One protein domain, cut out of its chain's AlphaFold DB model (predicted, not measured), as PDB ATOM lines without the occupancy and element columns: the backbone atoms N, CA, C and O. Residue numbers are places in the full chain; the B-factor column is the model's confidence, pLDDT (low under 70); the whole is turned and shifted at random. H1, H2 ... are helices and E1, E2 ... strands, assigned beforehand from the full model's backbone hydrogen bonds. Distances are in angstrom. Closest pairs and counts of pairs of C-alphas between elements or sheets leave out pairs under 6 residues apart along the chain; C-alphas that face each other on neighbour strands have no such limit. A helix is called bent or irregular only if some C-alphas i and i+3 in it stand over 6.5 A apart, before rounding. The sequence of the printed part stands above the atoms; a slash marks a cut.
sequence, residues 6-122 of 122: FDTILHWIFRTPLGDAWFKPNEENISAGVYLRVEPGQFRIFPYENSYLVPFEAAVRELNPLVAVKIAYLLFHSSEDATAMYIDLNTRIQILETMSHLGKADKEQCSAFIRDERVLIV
ATOM      1  N   PHE A   6     136.487 112.854 120.691       71.38
ATOM      2  CA  PHE A   6     135.354 113.790 120.717       71.38
ATOM      3  C   PHE A   6     134.297 113.458 119.663       71.38
ATOM      4  O   PHE A   6     133.109 113.608 119.935       71.38
ATOM      5  N   ASP A   7     134.720 112.980 118.493       73.62
ATOM      6  CA  ASP A   7     133.817 112.510 117.444       73.62
ATOM      7  C   ASP A   7     133.047 111.265 117.911       73.62
ATOM      8  O   ASP A   7     131.819 111.254 117.887       73.62
ATOM      9  N   THR A   8     133.741 110.292 118.511       77.06
ATOM     10  CA  THR A   8     133.113 109.118 119.133       77.06
ATOM     11  C   THR A   8     132.086 109.515 120.196       77.06
ATOM     12  O   THR A   8     130.993 108.947 120.238       77.06
ATOM     13  N   ILE A   9     132.392 110.509 121.040       75.94
ATOM     14  CA  ILE A   9     131.453 111.020 122.049       75.94
ATOM     15  C   ILE A   9     130.251 111.701 121.388       75.94
ATOM     16  O   ILE A   9     129.127 111.433 121.792       75.94
ATOM     17  N   LEU A  10     130.448 112.538 120.367       75.31
ATOM     18  CA  LEU A  10     129.357 113.185 119.626       75.31
ATOM     19  C   LEU A  10     128.438 112.155 118.970       75.31
ATOM     20  O   LEU A  10     127.223 112.213 119.147       75.31
ATOM     21  N   HIS A  11     129.018 111.179 118.276       73.56
ATOM     22  CA  HIS A  11     128.294 110.074 117.660       73.56
ATOM     23  C   HIS A  11     127.545 109.234 118.700       73.56
ATOM     24  O   HIS A  11     126.401 108.836 118.473       73.56
ATOM     25  N   TRP A  12     128.154 108.983 119.860       73.50
ATOM     26  CA  TRP A  12     127.514 108.255 120.950       73.50
ATOM     27  C   TRP A  12     126.374 109.058 121.588       73.50
ATOM     28  O   TRP A  12     125.275 108.529 121.722       73.50
ATOM     29  N   ILE A  13     126.576 110.341 121.905       73.44
ATOM     30  CA  ILE A  13     125.540 111.239 122.446       73.44
ATOM     31  C   ILE A  13     124.405 111.417 121.445       73.44
ATOM     32  O   ILE A  13     123.257 111.469 121.853       73.44
ATOM     33  N   PHE A  14     124.686 111.472 120.146       68.88
ATOM     34  CA  PHE A  14     123.641 111.517 119.129       68.88
ATOM     35  C   PHE A  14     122.853 110.198 119.061       68.88
ATOM     36  O   PHE A  14     121.678 110.197 118.723       68.88
ATOM     37  N   ARG A  15     123.461 109.061 119.416       67.81
ATOM     38  CA  ARG A  15     122.810 107.741 119.393       67.81
ATOM     39  C   ARG A  15     122.030 107.417 120.675       67.81
ATOM     40  O   ARG A  15     121.009 106.735 120.611       67.81
ATOM     41  N   THR A  16     122.497 107.877 121.834       59.78
ATOM     42  CA  THR A  16     121.994 107.480 123.164       59.78
ATOM     43  C   THR A  16     120.562 107.935 123.501       59.78
ATOM     44  O   THR A  16     119.789 107.092 123.952       59.78
ATOM     45  N   PRO A  17     120.141 109.198 123.293       54.66
ATOM     46  CA  PRO A  17     118.796 109.652 123.644       54.66
ATOM     47  C   PRO A  17     117.717 109.155 122.666       54.66
ATOM     48  O   PRO A  17     116.537 109.396 122.904       54.66
ATOM     49  N   LEU A  18     118.099 108.478 121.575       52.88
ATOM     50  CA  LEU A  18     117.213 108.179 120.444       52.88
ATOM     51  C   LEU A  18     116.812 106.697 120.294       52.88
ATOM     52  O   LEU A  18     115.835 106.427 119.601       52.88
ATOM     53  N   GLY A  19     117.468 105.749 120.981       52.28
ATOM     54  CA  GLY A  19     117.048 104.335 121.025       52.28
ATOM     55  C   GLY A  19     116.738 103.683 119.657       52.28
ATOM     56  O   GLY A  19     117.220 104.119 118.616       52.28
ATOM     57  N   ASP A  20     115.931 102.611 119.662       43.25
ATOM     58  CA  ASP A  20     115.480 101.856 118.467       43.25
ATOM     59  C   ASP A  20     114.333 102.567 117.703       43.25
ATOM     60  O   ASP A  20     113.965 102.196 116.591       43.25
ATOM     61  N   ALA A  21     113.766 103.631 118.285       45.50
ATOM     62  CA  ALA A  21     112.637 104.393 117.748       45.50
ATOM     63  C   ALA A  21     113.107 105.511 116.807       45.50
ATOM     64  O   ALA A  21     112.731 106.676 116.952       45.50
ATOM     65  N   TRP A  22     113.929 105.139 115.826       50.03
ATOM     66  CA  TRP A  22     114.280 105.986 114.694       50.03
ATOM     67  C   TRP A  22     112.999 106.371 113.946       50.03
ATOM     68  O   TRP A  22     112.509 105.647 113.073       50.03
ATOM     69  N   PHE A  23     112.423 107.519 114.309       44.12
ATOM     70  CA  PHE A  23     111.408 108.172 113.504       44.12
ATOM     71  C   PHE A  23     112.097 108.524 112.189       44.12
ATOM     72  O   PHE A  23     113.033 109.325 112.165       44.12
ATOM     73  N   LYS A  24     111.703 107.844 111.108       41.16
ATOM     74  CA  LYS A  24     112.204 108.131 109.764       41.16
ATOM     75  C   LYS A  24     112.134 109.645 109.541       41.16
ATOM     76  O   LYS A  24     111.040 110.195 109.692       41.16
ATOM     77  N   PRO A  25     113.244 110.307 109.180       40.78
ATOM     78  CA  PRO A  25     113.170 111.676 108.717       40.78
ATOM     79  C   PRO A  25     112.330 111.647 107.442       40.78
ATOM     80  O   PRO A  25     112.770 111.145 106.411       40.78
ATOM     81  N   ASN A  26     111.090 112.126 107.517       43.31
ATOM     82  CA  ASN A  26     110.509 112.715 106.325       43.31
ATOM     83  C   ASN A  26     111.389 113.929 106.009       43.31
ATOM     84  O   ASN A  26     111.801 114.640 106.923       43.31
ATOM     85  N   GLU A  27     111.718 114.119 104.736       43.56
ATOM     86  CA  GLU A  27     112.697 115.086 104.209       43.56
ATOM     87  C   GLU A  27     112.455 116.565 104.574       43.56
ATOM     88  O   GLU A  27     113.235 117.430 104.187       43.56
ATOM     89  N   GLU A  28     111.432 116.877 105.361       48.25
ATOM     90  CA  GLU A  28     111.125 118.224 105.812       48.25
ATOM     91  C   GLU A  28     111.150 118.303 107.338       48.25
ATOM     92  O   GLU A  28     110.304 117.713 108.002       48.25
ATOM     93  N   ASN A  29     112.061 119.131 107.866       50.19
ATOM     94  CA  ASN A  29     111.987 119.743 109.198       50.19
ATOM     95  C   ASN A  29     112.033 118.749 110.380       50.19
ATOM     96  O   ASN A  29     111.055 118.108 110.721       50.19
ATOM     97  N   ILE A  30     113.111 118.591 111.144       55.22
ATOM     98  CA  ILE A  30     113.950 119.612 111.765       55.22
ATOM     99  C   ILE A  30     115.299 118.946 112.055       55.22
ATOM    100  O   ILE A  30     115.343 117.862 112.635       55.22
ATOM    101  N   SER A  31     116.401 119.571 111.643       66.81
ATOM    102  CA  SER A  31     117.737 118.990 111.814       66.81
ATOM    103  C   SER A  31     118.055 118.785 113.295       66.81
ATOM    104  O   SER A  31     118.314 119.748 114.018       66.81
ATOM    105  N   ALA A  32     118.002 117.531 113.743       76.81
ATOM    106  CA  ALA A  32     118.552 117.112 115.020       76.81
ATOM    107  C   ALA A  32     120.075 117.271 114.983       76.81
ATOM    108  O   ALA A  32     120.700 117.079 113.935       76.81
ATOM    109  N   GLY A  33     120.679 117.619 116.114       81.69
ATOM    110  CA  GLY A  33     122.119 117.823 116.170       81.69
ATOM    111  C   GLY A  33     122.660 117.921 117.585       81.69
ATOM    112  O   GLY A  33     121.940 118.262 118.516       81.69
ATOM    113  N   VAL A  34     123.941 117.614 117.742       84.56
ATOM    114  CA  VAL A  34     124.689 117.741 118.992       84.56
ATOM    115  C   VAL A  34     125.704 118.857 118.841       84.56
ATOM    116  O   VAL A  34     126.397 118.951 117.831       84.56
ATOM    117  N   TYR A  35     125.809 119.679 119.872       86.75
ATOM    118  CA  TYR A  35     126.801 120.723 120.020       86.75
ATOM    119  C   TYR A  35     127.640 120.424 121.260       86.75
ATOM    120  O   TYR A  35     127.099 120.267 122.353       86.75
ATOM    121  N   LEU A  36     128.957 120.325 121.106       87.19
ATOM    122  CA  LEU A  36     129.887 120.007 122.188       87.19
ATOM    123  C   LEU A  36     130.969 121.076 122.275       87.19
ATOM    124  O   LEU A  36     131.646 121.371 121.289       87.19
ATOM    125  N   ARG A  37     131.173 121.629 123.469       87.44
ATOM    126  CA  ARG A  37     132.282 122.541 123.737       87.44
ATOM    127  C   ARG A  37     133.541 121.740 124.053       87.44
ATOM    128  O   ARG A  37     133.592 121.053 125.068       87.44
ATOM    129  N   VAL A  38     134.553 121.861 123.198       85.31
ATOM    130  CA  VAL A  38     135.861 121.212 123.390       85.31
ATOM    131  C   VAL A  38     136.770 122.109 124.228       85.31
ATOM    132  O   VAL A  38     137.383 121.653 125.187       85.31
ATOM    133  N   GLU A  39     136.774 123.407 123.924       81.88
ATOM    134  CA  GLU A  39     137.531 124.438 124.637       81.88
ATOM    135  C   GLU A  39     136.679 125.715 124.762       81.88
ATOM    136  O   GLU A  39     135.705 125.886 124.021       81.88
ATOM    137  N   PRO A  40     136.974 126.634 125.698       77.19
ATOM    138  CA  PRO A  40     136.270 127.914 125.771       77.19
ATOM    139  C   PRO A  40     136.381 128.682 124.441       77.19
ATOM    140  O   PRO A  40     137.444 129.177 124.082       77.19
ATOM    141  N   GLY A  41     135.265 128.782 123.711       73.81
ATOM    142  CA  GLY A  41     135.200 129.420 122.391       73.81
ATOM    143  C   GLY A  41     135.374 128.469 121.201       73.81
ATOM    144  O   GLY A  41     135.113 128.888 120.073       73.81
ATOM    145  N   GLN A  42     135.737 127.202 121.434       82.62
ATOM    146  CA  GLN A  42     135.806 126.164 120.408       82.62
ATOM    147  C   GLN A  42     134.728 125.108 120.629       82.62
ATOM    148  O   GLN A  42     134.678 124.410 121.647       82.62
ATOM    149  N   PHE A  43     133.890 124.956 119.617       82.88
ATOM    150  CA  PHE A  43     132.763 124.050 119.649       82.88
ATOM    151  C   PHE A  43     132.797 123.141 118.427       82.88
ATOM    152  O   PHE A  43     133.243 123.543 117.352       82.88
ATOM    153  N   ARG A  44     132.328 121.912 118.609       84.88
ATOM    154  CA  ARG A  44     132.104 120.941 117.543       84.88
ATOM    155  C   ARG A  44     130.610 120.691 117.424       84.88
ATOM    156  O   ARG A  44     129.919 120.572 118.436       84.88
ATOM    157  N   ILE A  45     130.135 120.608 116.189       84.06
ATOM    158  CA  ILE A  45     128.738 120.344 115.869       84.06
ATOM    159  C   ILE A  45     128.628 119.074 115.037       84.06
ATOM    160  O   ILE A  45     129.455 118.828 114.163       84.06
ATOM    161  N   PHE A  46     127.600 118.287 115.314       81.56
ATOM    162  CA  PHE A  46     127.255 117.098 114.555       81.56
ATOM    163  C   PHE A  46     125.748 117.093 114.270       81.56
ATOM    164  O   PHE A  46     124.980 117.340 115.199       81.56
ATOM    165  N   PRO A  47     125.281 116.777 113.051       79.56
ATOM    166  CA  PRO A  47     126.054 116.513 111.834       79.56
ATOM    167  C   PRO A  47     126.809 117.746 111.307       79.56
ATOM    168  O   PRO A  47     126.352 118.881 111.447       79.56
ATOM    169  N   TYR A  48     127.971 117.499 110.697       76.06
ATOM    170  CA  TYR A  48     128.846 118.530 110.134       76.06
ATOM    171  C   TYR A  48     128.170 119.309 108.990       76.06
ATOM    172  O   TYR A  48     127.366 118.752 108.244       76.06
ATOM    173  N   GLU A  49     128.502 120.599 108.858       69.31
ATOM    174  CA  GLU A  49     128.095 121.487 107.747       69.31
ATOM    175  C   GLU A  49     126.577 121.599 107.486       69.31
ATOM    176  O   GLU A  49     126.133 121.920 106.382       69.31
ATOM    177  N   ASN A  50     125.745 121.388 108.507       76.25
ATOM    178  CA  ASN A  50     124.299 121.503 108.356       76.25
ATOM    179  C   ASN A  50     123.810 122.954 108.541       76.25
ATOM    180  O   ASN A  50     123.765 123.483 109.653       76.25
ATOM    181  N   SER A  51     123.361 123.583 107.448       78.25
ATOM    182  CA  SER A  51     122.853 124.968 107.448       78.25
ATOM    183  C   SER A  51     121.619 125.179 108.338       78.25
ATOM    184  O   SER A  51     121.416 126.272 108.862       78.25
ATOM    185  N   TYR A  52     120.814 124.140 108.579       78.12
ATOM    186  CA  TYR A  52     119.647 124.220 109.467       78.12
ATOM    187  C   TYR A  52     120.022 124.295 110.955       78.12
ATOM    188  O   TYR A  52     119.176 124.611 111.793       78.12
ATOM    189  N   LEU A  53     121.278 123.999 111.305       81.88
ATOM    190  CA  LEU A  53     121.780 124.103 112.672       81.88
ATOM    191  C   LEU A  53     122.407 125.465 112.983       81.88
ATOM    192  O   LEU A  53     122.679 125.735 114.146       81.88
ATOM    193  N   VAL A  54     122.574 126.351 111.999       84.88
ATOM    194  CA  VAL A  54     123.107 127.711 112.202       84.88
ATOM    195  C   VAL A  54     122.384 128.492 113.317       84.88
ATOM    196  O   VAL A  54     123.073 129.026 114.190       84.88
ATOM    197  N   PRO A  55     121.034 128.558 113.372       86.44
ATOM    198  CA  PRO A  55     120.353 129.273 114.457       86.44
ATOM    199  C   PRO A  55     120.533 128.589 115.818       86.44
ATOM    200  O   PRO A  55     120.634 129.265 116.841       86.44
ATOM    201  N   PHE A  56     120.609 127.257 115.831       86.81
ATOM    202  CA  PHE A  56     120.868 126.478 117.039       86.81
ATOM    203  C   PHE A  56     122.282 126.736 117.569       86.81
ATOM    204  O   PHE A  56     122.445 127.053 118.742       86.81
ATOM    205  N   GLU A  57     123.291 126.690 116.700       87.06
ATOM    206  CA  GLU A  57     124.673 127.011 117.045       87.06
ATOM    207  C   GLU A  57     124.778 128.418 117.647       87.06
ATOM    208  O   GLU A  57     125.362 128.584 118.715       87.06
ATOM    209  N   ALA A  58     124.204 129.431 116.991       88.19
ATOM    210  CA  ALA A  58     124.284 130.810 117.468       88.19
ATOM    211  C   ALA A  58     123.710 130.958 118.887       88.19
ATOM    212  O   ALA A  58     124.331 131.581 119.751       88.19
ATOM    213  N   ALA A  59     122.561 130.332 119.148       89.31
ATOM    214  CA  ALA A  59     121.903 130.417 120.443       89.31
ATOM    215  C   ALA A  59     122.619 129.600 121.533       89.31
ATOM    216  O   ALA A  59     122.764 130.067 122.665       89.31
ATOM    217  N   VAL A  60     123.141 128.415 121.200       88.50
ATOM    218  CA  VAL A  60     123.945 127.604 122.127       88.50
ATOM    219  C   VAL A  60     125.267 128.293 122.460       88.50
ATOM    220  O   VAL A  60     125.713 128.223 123.602       88.50
ATOM    221  N   ARG A  61     125.885 129.013 121.518       87.44
ATOM    222  CA  ARG A  61     127.096 129.808 121.788       87.44
ATOM    223  C   ARG A  61     126.843 130.930 122.788       87.44
ATOM    224  O   ARG A  61     127.695 131.161 123.642       87.44
ATOM    225  N   GLU A  62     125.691 131.595 122.710       88.81
ATOM    226  CA  GLU A  62     125.284 132.612 123.690       88.81
ATOM    227  C   GLU A  62     125.025 131.982 125.069       88.81
ATOM    228  O   GLU A  62     125.527 132.468 126.086       88.81
ATOM    229  N   LEU A  63     124.336 130.836 125.104       87.06
ATOM    230  CA  LEU A  63     124.103 130.078 126.335       87.06
ATOM    231  C   LEU A  63     125.417 129.523 126.929       87.06
ATOM    232  O   LEU A  63     125.567 129.432 128.147       87.06
ATOM    233  N   ASN A  64     126.399 129.187 126.095       87.44
ATOM    234  CA  ASN A  64     127.701 128.620 126.454       87.44
ATOM    235  C   ASN A  64     127.643 127.384 127.398       87.44
ATOM    236  O   ASN A  64     128.346 127.366 128.424       87.44
ATOM    237  N   PRO A  65     126.822 126.351 127.105       87.38
ATOM    238  CA  PRO A  65     126.811 125.105 127.864       87.38
ATOM    239  C   PRO A  65     128.026 124.228 127.514       87.38
ATOM    240  O   PRO A  65     128.792 124.521 126.592       87.38
ATOM    241  N   LEU A  66     128.226 123.143 128.267       86.12
ATOM    242  CA  LEU A  66     129.248 122.140 127.943       86.12
ATOM    243  C   LEU A  66     128.829 121.285 126.738       86.12
ATOM    244  O   LEU A  66     129.636 121.020 125.852       86.12
ATOM    245  N   VAL A  67     127.563 120.879 126.711       86.69
ATOM    246  CA  VAL A  67     126.936 120.084 125.658       86.69
ATOM    247  C   VAL A  67     125.503 120.579 125.472       86.69
ATOM    248  O   VAL A  67     124.895 121.029 126.440       86.69
ATOM    249  N   ALA A  68     124.999 120.538 124.242       88.56
ATOM    250  CA  ALA A  68     123.595 120.766 123.927       88.56
ATOM    251  C   ALA A  68     123.149 119.806 122.820       88.56
ATOM    252  O   ALA A  68     123.839 119.645 121.813       88.56
ATOM    253  N   VAL A  69     121.985 119.192 122.976       87.00
ATOM    254  CA  VAL A  69     121.416 118.221 122.039       87.00
ATOM    255  C   VAL A  69     120.066 118.733 121.562       87.00
ATOM    256  O   VAL A  69     119.141 118.868 122.353       87.00
ATOM    257  N   LYS A  70     119.936 118.989 120.259       86.62
ATOM    258  CA  LYS A  70     118.682 119.327 119.584       86.62
ATOM    259  C   LYS A  70     117.992 118.055 119.113       86.62
ATOM    260  O   LYS A  70     118.505 117.349 118.243       86.62
ATOM    261  N   ILE A  71     116.806 117.799 119.652       80.88
ATOM    262  CA  ILE A  71     115.974 116.635 119.348       80.88
ATOM    263  C   ILE A  71     114.645 117.133 118.789       80.88
ATOM    264  O   ILE A  71     113.946 117.909 119.436       80.88
ATOM    265  N   ALA A  72     114.275 116.688 117.589       75.88
ATOM    266  CA  ALA A  72     112.944 116.948 117.054       75.88
ATOM    267  C   ALA A  72     111.905 116.185 117.881       75.88
ATOM    268  O   ALA A  72     111.984 114.964 118.017       75.88
ATOM    269  N   TYR A  73     110.928 116.901 118.433       70.12
ATOM    270  CA  TYR A  73     109.864 116.302 119.222       70.12
ATOM    271  C   TYR A  73     108.517 116.745 118.652       70.12
ATOM    272  O   TYR A  73     107.953 117.782 118.996       70.12
ATOM    273  N   LEU A  74     107.978 115.918 117.757       59.84
ATOM    274  CA  LEU A  74     106.751 116.217 117.012       59.84
ATOM    275  C   LEU A  74     105.465 115.939 117.803       59.84
ATOM    276  O   LEU A  74     104.393 116.390 117.409       59.84
ATOM    277  N   LEU A  75     105.557 115.202 118.911       59.97
ATOM    278  CA  LEU A  75     104.398 114.759 119.694       59.97
ATOM    279  C   LEU A  75     104.019 115.730 120.819       59.97
ATOM    280  O   LEU A  75     103.099 115.451 121.588       59.97
ATOM    281  N   PHE A  76     104.715 116.864 120.938       63.97
ATOM    282  CA  PHE A  76     104.516 117.774 122.056       63.97
ATOM    283  C   PHE A  76     103.393 118.769 121.761       63.97
ATOM    284  O   PHE A  76     103.541 119.633 120.899       63.97
ATOM    285  N   HIS A  77     102.297 118.695 122.516       61.84
ATOM    286  CA  HIS A  77     101.271 119.737 122.540       61.84
ATOM    287  C   HIS A  77     101.359 120.503 123.860       61.84
ATOM    288  O   HIS A  77     100.869 120.057 124.895       61.84
ATOM    289  N   SER A  78     102.003 121.669 123.812       66.56
ATOM    290  CA  SER A  78     101.929 122.664 124.882       66.56
ATOM    291  C   SER A  78     100.615 123.418 124.767       66.56
ATOM    292  O   SER A  78     100.220 123.771 123.659       66.56
ATOM    293  N   SER A  79      99.995 123.760 125.895       71.19
ATOM    294  CA  SER A  79      99.041 124.872 125.904       71.19
ATOM    295  C   SER A  79      99.779 126.165 125.519       71.19
ATOM    296  O   SER A  79     100.975 126.293 125.811       71.19
ATOM    297  N   GLU A  80      99.101 127.083 124.831       71.69
ATOM    298  CA  GLU A  80      99.700 128.296 124.247       71.69
ATOM    299  C   GLU A  80     100.338 129.199 125.322       71.69
ATOM    300  O   GLU A  80     101.403 129.776 125.098       71.69
ATOM    301  N   ASP A  81      99.780 129.200 126.534       77.19
ATOM    302  CA  ASP A  81     100.233 130.013 127.671       77.19
ATOM    303  C   ASP A  81     101.237 129.318 128.605       77.19
ATOM    304  O   ASP A  81     101.703 129.911 129.581       77.19
ATOM    305  N   ALA A  82     101.578 128.048 128.365       80.50
ATOM    306  CA  ALA A  82     102.501 127.348 129.254       80.50
ATOM    307  C   ALA A  82     103.934 127.880 129.081       80.50
ATOM    308  O   ALA A  82     104.443 127.976 127.963       80.50
ATOM    309  N   THR A  83     104.597 128.183 130.199       82.81
ATOM    310  CA  THR A  83     105.979 128.704 130.253       82.81
ATOM    311  C   THR A  83     107.004 127.658 130.699       82.81
ATOM    312  O   THR A  83     108.199 127.792 130.430       82.81
ATOM    313  N   ALA A  84     106.548 126.589 131.353       84.75
ATOM    314  CA  ALA A  84     107.361 125.450 131.745       84.75
ATOM    315  C   ALA A  84     106.533 124.158 131.778       84.75
ATOM    316  O   ALA A  84     105.331 124.179 132.054       84.75
ATOM    317  N   MET A  85     107.195 123.029 131.539       82.00
ATOM    318  CA  MET A  85     106.694 121.698 131.870       82.00
ATOM    319  C   MET A  85     107.406 121.163 133.091       82.00
ATOM    320  O   MET A  85     108.611 121.328 133.227       82.00
ATOM    321  N   TYR A  86     106.667 120.454 133.929       82.12
ATOM    322  CA  TYR A  86     107.202 119.777 135.099       82.12
ATOM    323  C   TYR A  86     107.191 118.279 134.811       82.12
ATOM    324  O   TYR A  86     106.122 117.692 134.648       82.12
ATOM    325  N   ILE A  87     108.377 117.685 134.684       80.12
ATOM    326  CA  ILE A  87     108.531 116.226 134.584       80.12
ATOM    327  C   ILE A  87     108.442 115.618 135.988       80.12
ATOM    328  O   ILE A  87     107.824 114.576 136.179       80.12
ATOM    329  N   ASP A  88     109.054 116.293 136.961       78.44
ATOM    330  CA  ASP A  88     109.097 115.914 138.371       78.44
ATOM    331  C   ASP A  88     109.145 117.180 139.253       78.44
ATOM    332  O   ASP A  88     109.276 118.295 138.743       78.44
ATOM    333  N   LEU A  89     109.075 117.017 140.578       75.00
ATOM    334  CA  LEU A  89     109.182 118.082 141.583       75.00
ATOM    335  C   LEU A  89     110.414 118.977 141.393       75.00
ATOM    336  O   LEU A  89     110.352 120.165 141.706       75.00
ATOM    337  N   ASN A  90     111.514 118.420 140.879       76.56
ATOM    338  CA  ASN A  90     112.770 119.149 140.688       76.56
ATOM    339  C   ASN A  90     113.227 119.236 139.223       76.56
ATOM    340  O   ASN A  90     114.288 119.795 138.950       76.56
ATOM    341  N   THR A  91     112.452 118.692 138.282       77.50
ATOM    342  CA  THR A  91     112.832 118.653 136.865       77.50
ATOM    343  C   THR A  91     111.800 119.399 136.045       77.50
ATOM    344  O   THR A  91     110.682 118.919 135.833       77.50
ATOM    345  N   ARG A  92     112.195 120.576 135.563       84.12
ATOM    346  CA  ARG A  92     111.375 121.446 134.725       84.12
ATOM    347  C   ARG A  92     112.027 121.601 133.353       84.12
ATOM    348  O   ARG A  92     113.217 121.860 133.260       84.12
ATOM    349  N   ILE A  93     111.233 121.495 132.292       87.50
ATOM    350  CA  ILE A  93     111.628 121.886 130.937       87.50
ATOM    351  C   ILE A  93     111.083 123.290 130.704       87.50
ATOM    352  O   ILE A  93     109.874 123.513 130.789       87.50
ATOM    353  N   GLN A  94     111.955 124.249 130.414       88.88
ATOM    354  CA  GLN A  94     111.522 125.601 130.075       88.88
ATOM    355  C   GLN A  94     110.926 125.626 128.666       88.88
ATOM    356  O   GLN A  94     111.504 125.054 127.753       88.88
ATOM    357  N   ILE A  95     109.803 126.309 128.460       89.12
ATOM    358  CA  ILE A  95     109.219 126.458 127.123       89.12
ATOM    359  C   ILE A  95     109.602 127.825 126.585       89.12
ATOM    360  O   ILE A  95     109.365 128.852 127.219       89.12
ATOM    361  N   LEU A  96     110.196 127.827 125.404       90.00
ATOM    362  CA  LEU A  96     110.611 129.007 124.673       90.00
ATOM    363  C   LEU A  96     109.845 129.060 123.359       90.00
ATOM    364  O   LEU A  96     109.598 128.037 122.724       90.00
ATOM    365  N   GLU A  97     109.479 130.259 122.928       88.06
ATOM    366  CA  GLU A  97     108.775 130.416 121.656       88.06
ATOM    367  C   GLU A  97     109.699 130.151 120.466       88.06
ATOM    368  O   GLU A  97     109.348 129.369 119.588       88.06
ATOM    369  N   THR A  98     110.901 130.734 120.472       88.56
ATOM    370  CA  THR A  98     111.847 130.686 119.349       88.56
ATOM    371  C   THR A  98     113.258 130.319 119.808       88.56
ATOM    372  O   THR A  98     113.636 130.557 120.958       88.56
ATOM    373  N   MET A  99     114.077 129.791 118.891       87.94
ATOM    374  CA  MET A  99     115.478 129.431 119.157       87.94
ATOM    375  C   MET A  99     116.319 130.626 119.626       87.94
ATOM    376  O   MET A  99     117.238 130.468 120.422       87.94
ATOM    377  N   SER A 100     115.967 131.848 119.214       87.12
ATOM    378  CA  SER A 100     116.662 133.071 119.645       87.12
ATOM    379  C   SER A 100     116.546 133.328 121.152       87.12
ATOM    380  O   SER A 100     117.386 134.014 121.728       87.12
ATOM    381  N   HIS A 101     115.523 132.783 121.818       88.44
ATOM    382  CA  HIS A 101     115.372 132.907 123.268       88.44
ATOM    383  C   HIS A 101     116.241 131.911 124.050       88.44
ATOM    384  O   HIS A 101     116.416 132.089 125.254       88.44
ATOM    385  N   LEU A 102     116.819 130.901 123.388       88.25
ATOM    386  CA  LEU A 102     117.632 129.872 124.042       88.25
ATOM    387  C   LEU A 102     118.896 130.452 124.691       88.25
ATOM    388  O   LEU A 102     119.276 130.008 125.768       88.25
ATOM    389  N   GLY A 103     119.505 131.488 124.106       86.38
ATOM    390  CA  GLY A 103     120.676 132.151 124.694       86.38
ATOM    391  C   GLY A 103     120.412 132.784 126.069       86.38
ATOM    392  O   GLY A 103     121.308 132.859 126.909       86.38
ATOM    393  N   LYS A 104     119.153 133.157 126.339       86.31
ATOM    394  CA  LYS A 104     118.680 133.732 127.612       86.31
ATOM    395  C   LYS A 104     117.968 132.710 128.503       86.31
ATOM    396  O   LYS A 104     117.367 133.098 129.505       86.31
ATOM    397  N   ALA A 105     117.975 131.436 128.116       86.94
ATOM    398  CA  ALA A 105     117.333 130.380 128.876       86.94
ATOM    399  C   ALA A 105     118.009 130.183 130.237       86.94
ATOM    400  O   ALA A 105     119.197 130.460 130.426       86.94
ATOM    401  N   ASP A 106     117.232 129.681 131.190       83.81
ATOM    402  CA  ASP A 106     117.709 129.415 132.535       83.81
ATOM    403  C   ASP A 106     118.609 128.172 132.538       83.81
ATOM    404  O   ASP A 106     118.145 127.045 132.352       83.81
ATOM    405  N   LYS A 107     119.915 128.378 132.750       80.75
ATOM    406  CA  LYS A 107     120.924 127.302 132.720       80.75
ATOM    407  C   LYS A 107     120.672 126.223 133.769       80.75
ATOM    408  O   LYS A 107     121.081 125.086 133.564       80.75
ATOM    409  N   GLU A 108     120.012 126.572 134.871       81.38
ATOM    410  CA  GLU A 108     119.733 125.650 135.974       81.38
ATOM    411  C   GLU A 108     118.691 124.582 135.612       81.38
ATOM    412  O   GLU A 108     118.666 123.528 136.240       81.38
ATOM    413  N   GLN A 109     117.859 124.809 134.585       77.00
ATOM    414  CA  GLN A 109     116.862 123.819 134.157       77.00
ATOM    415  C   GLN A 109     117.444 122.694 133.305       77.00
ATOM    416  O   GLN A 109     116.811 121.648 133.183       77.00
ATOM    417  N   CYS A 110     118.616 122.900 132.690       81.50
ATOM    418  CA  CYS A 110     119.291 121.925 131.822       81.50
ATOM    419  C   CYS A 110     118.431 121.376 130.660       81.50
ATOM    420  O   CYS A 110     118.782 120.362 130.064       81.50
ATOM    421  N   SER A 111     117.271 121.972 130.361       85.12
ATOM    422  CA  SER A 111     116.367 121.526 129.300       85.12
ATOM    423  C   SER A 111     115.415 122.643 128.871       85.12
ATOM    424  O   SER A 111     114.770 123.286 129.707       85.12
ATOM    425  N   ALA A 112     115.283 122.845 127.561       89.25
ATOM    426  CA  ALA A 112     114.403 123.847 126.970       89.25
ATOM    427  C   ALA A 112     113.674 123.306 125.733       89.25
ATOM    428  O   ALA A 112     114.285 122.733 124.840       89.25
ATOM    429  N   PHE A 113     112.366 123.514 125.650       88.94
ATOM    430  CA  PHE A 113     111.540 123.169 124.500       88.94
ATOM    431  C   PHE A 113     111.259 124.416 123.656       88.94
ATOM    432  O   PHE A 113     110.725 125.395 124.171       88.94
ATOM    433  N   ILE A 114     111.589 124.379 122.366       89.19
ATOM    434  CA  ILE A 114     111.314 125.452 121.405       89.19
ATOM    435  C   ILE A 114     110.003 125.146 120.680       89.19
ATOM    436  O   ILE A 114     109.892 124.133 119.989       89.19
ATOM    437  N   ARG A 115     109.015 126.031 120.818       84.81
ATOM    438  CA  ARG A 115     107.652 125.835 120.310       84.81
ATOM    439  C   ARG A 115     107.545 125.979 118.793       84.81
ATOM    440  O   ARG A 115     106.891 125.145 118.174       84.81
ATOM    441  N   ASP A 116     108.183 126.999 118.222       84.38
ATOM    442  CA  ASP A 116     108.174 127.280 116.778       84.38
ATOM    443  C   ASP A 116     108.714 126.091 115.969       84.38
ATOM    444  O   ASP A 116     108.046 125.564 115.083       84.38
ATOM    445  N   GLU A 117     109.876 125.579 116.376       80.56
ATOM    446  CA  GLU A 117     110.541 124.457 115.712       80.56
ATOM    447  C   GLU A 117     110.126 123.079 116.255       80.56
ATOM    448  O   GLU A 117     110.554 122.062 115.718       80.56
ATOM    449  N   ARG A 118     109.317 123.014 117.323       82.44
ATOM    450  CA  ARG A 118     108.937 121.770 118.027       82.44
ATOM    451  C   ARG A 118     110.141 120.875 118.341       82.44
ATOM    452  O   ARG A 118     110.165 119.681 118.032       82.44
ATOM    453  N   VAL A 119     111.163 121.465 118.955       83.88
ATOM    454  CA  VAL A 119     112.392 120.758 119.345       83.88
ATOM    455  C   VAL A 119     112.635 120.851 120.835       83.88
ATOM    456  O   VAL A 119     112.356 121.867 121.463       83.88
ATOM    457  N   LEU A 120     113.208 119.795 121.391       85.94
ATOM    458  CA  LEU A 120     113.754 119.777 122.734       85.94
ATOM    459  C   LEU A 120     115.268 119.975 122.662       85.94
ATOM    460  O   LEU A 120     115.945 119.312 121.878       85.94
ATOM    461  N   ILE A 121     115.777 120.881 123.486       87.12
ATOM    462  CA  ILE A 121     117.195 121.116 123.724       87.12
ATOM    463  C   ILE A 121     117.530 120.607 125.123       87.12
ATOM    464  O   ILE A 121     116.864 121.006 126.081       87.12
ATOM    465  N   VAL A 122     118.544 119.749 125.233       85.94
ATOM    466  CA  VAL A 122     119.067 119.203 126.501       85.94
ATOM    467  C   VAL A 122     120.557 119.466 126.603       85.94
ATOM    468  O   VAL A 122     121.246 119.192 125.595       85.94
TER     469      VAL A 122
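Overview. This is residues 6 to 122 of the 122 residues of an uncharacterized protein of Galerina marginata (strain CBS 339.88) (UniProt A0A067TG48). One strongly twisted sheet of seven strands forms a slab between helices, with H2 and H3 side by side on one face and H1 on the other face, over the E2, E1 and E3 end: three layers, helices on both faces of a sheet. The hairpin of E4 and E5 makes the other end of the sheet, and residues 19 to 32 form a long loop from H1 to E1. Along the 117 printed residues come three named helices and seven named strands, in the order H1 E1 E2 H2 E3 E4 E5 H3 E6 E7; the sheet is mixed, in the order E2 E1 E3 E7 E6 E5 E4, and the class is mixed, helices and strands. The whole is compact, with a radius of gyration of the C-alphas of 13.9 A and spans of 38 by 34 by 26 A.

Arrangement. Start at residues 6 to 18, H1, which is on the sheet at a height over the sheet of 9.0 A. Go on to E1, residues 33 to 39: its closest C-alphas to H1 are those of Val 34 and Phe 14, 6.3 A apart, and on the local plane H1 stands at 35 degrees to E1, slantwise to the strands. E1 forms a hairpin with its antiparallel neighbour E2, residues 42 to 46, an edge strand; N 34 and O 46 are within hydrogen-bond range at 2.8 A. Next find H2, residues 51 to 63, on the opposite face from H1; its closest C-alphas to E1 are those of Leu 53 and Gly 33, 7.2 A apart. E3, residues 67 to 72, is antiparallel to E1, with N 35 and O 68 at 2.8 A. E2, H2 and E3 form a split strand-helix-strand unit, two strands running the same way with E1 between them in the sheet, and its crossover is left-handed. Then comes the hairpin of E4, residues 84 to 88, the other edge strand, and E5, residues 91 to 96, with N 85 and O 93 at 2.8 A. H3, residues 99 to 104, touches H2 at a shallow tilt of 14 degrees, the same way, closest at the C-alphas of Gly 103 and Leu 63, 4.3 A apart. E6, residues 112 to 114, is parallel to E5, with N 113 and O 94 at 2.7 A; E5, H3 and E6 form a strand-helix-strand unit, two parallel neighbour strands with a helix between, and its crossover is right-handed. E7, residues 119 to 121, forms a hairpin with E6, with N 121 and O 112 at 2.7 A, and is antiparallel to E3, with N 71 and O 120 at 2.8 A. O i to N i+4 pairs are within range in 7 of 9 in H1, 7 of 9 in H2 and 0 of 2 in H3, where 2 of 3 O i to N i+3 pairs are.

Along the chain. Find C-alpha 6 at (135.354, 113.790, 120.717); from there H1 runs 19.0 A to C-alpha 18. E1 covers 18.8 A, E2 13.8 A, H2 19.6 A and E3 16.7 A. E4 covers 11.7 A and E5 16.1 A, ending with C-alpha 96 at (110.611, 129.007, 124.673). H3 covers 10.0 A, E6 6.6 A and E7 6.5 A, to C-alpha 121 at (117.195, 121.116, 123.724). H2 is irregular, with C-alphas 52 and 55 7.1 A apart; H1 and H3 are only just irregular, with C-alphas 14 and 17 6.9 A apart and C-alphas 100 and 103 6.52 A apart.

Size, cuts and confidence. The two C-alphas farthest apart are those of Thr 8 and Asp 81, 39.9 A. The printed part has no cut and ends at the chain's last residue, 122. The links H1 to E1 and E3 to E4 are long, with 14 and 11 residues. The mean pLDDT of the printed part is 77.0; look for values under 70 at residues 14 to 31, residue 49 and residues 74 to 78.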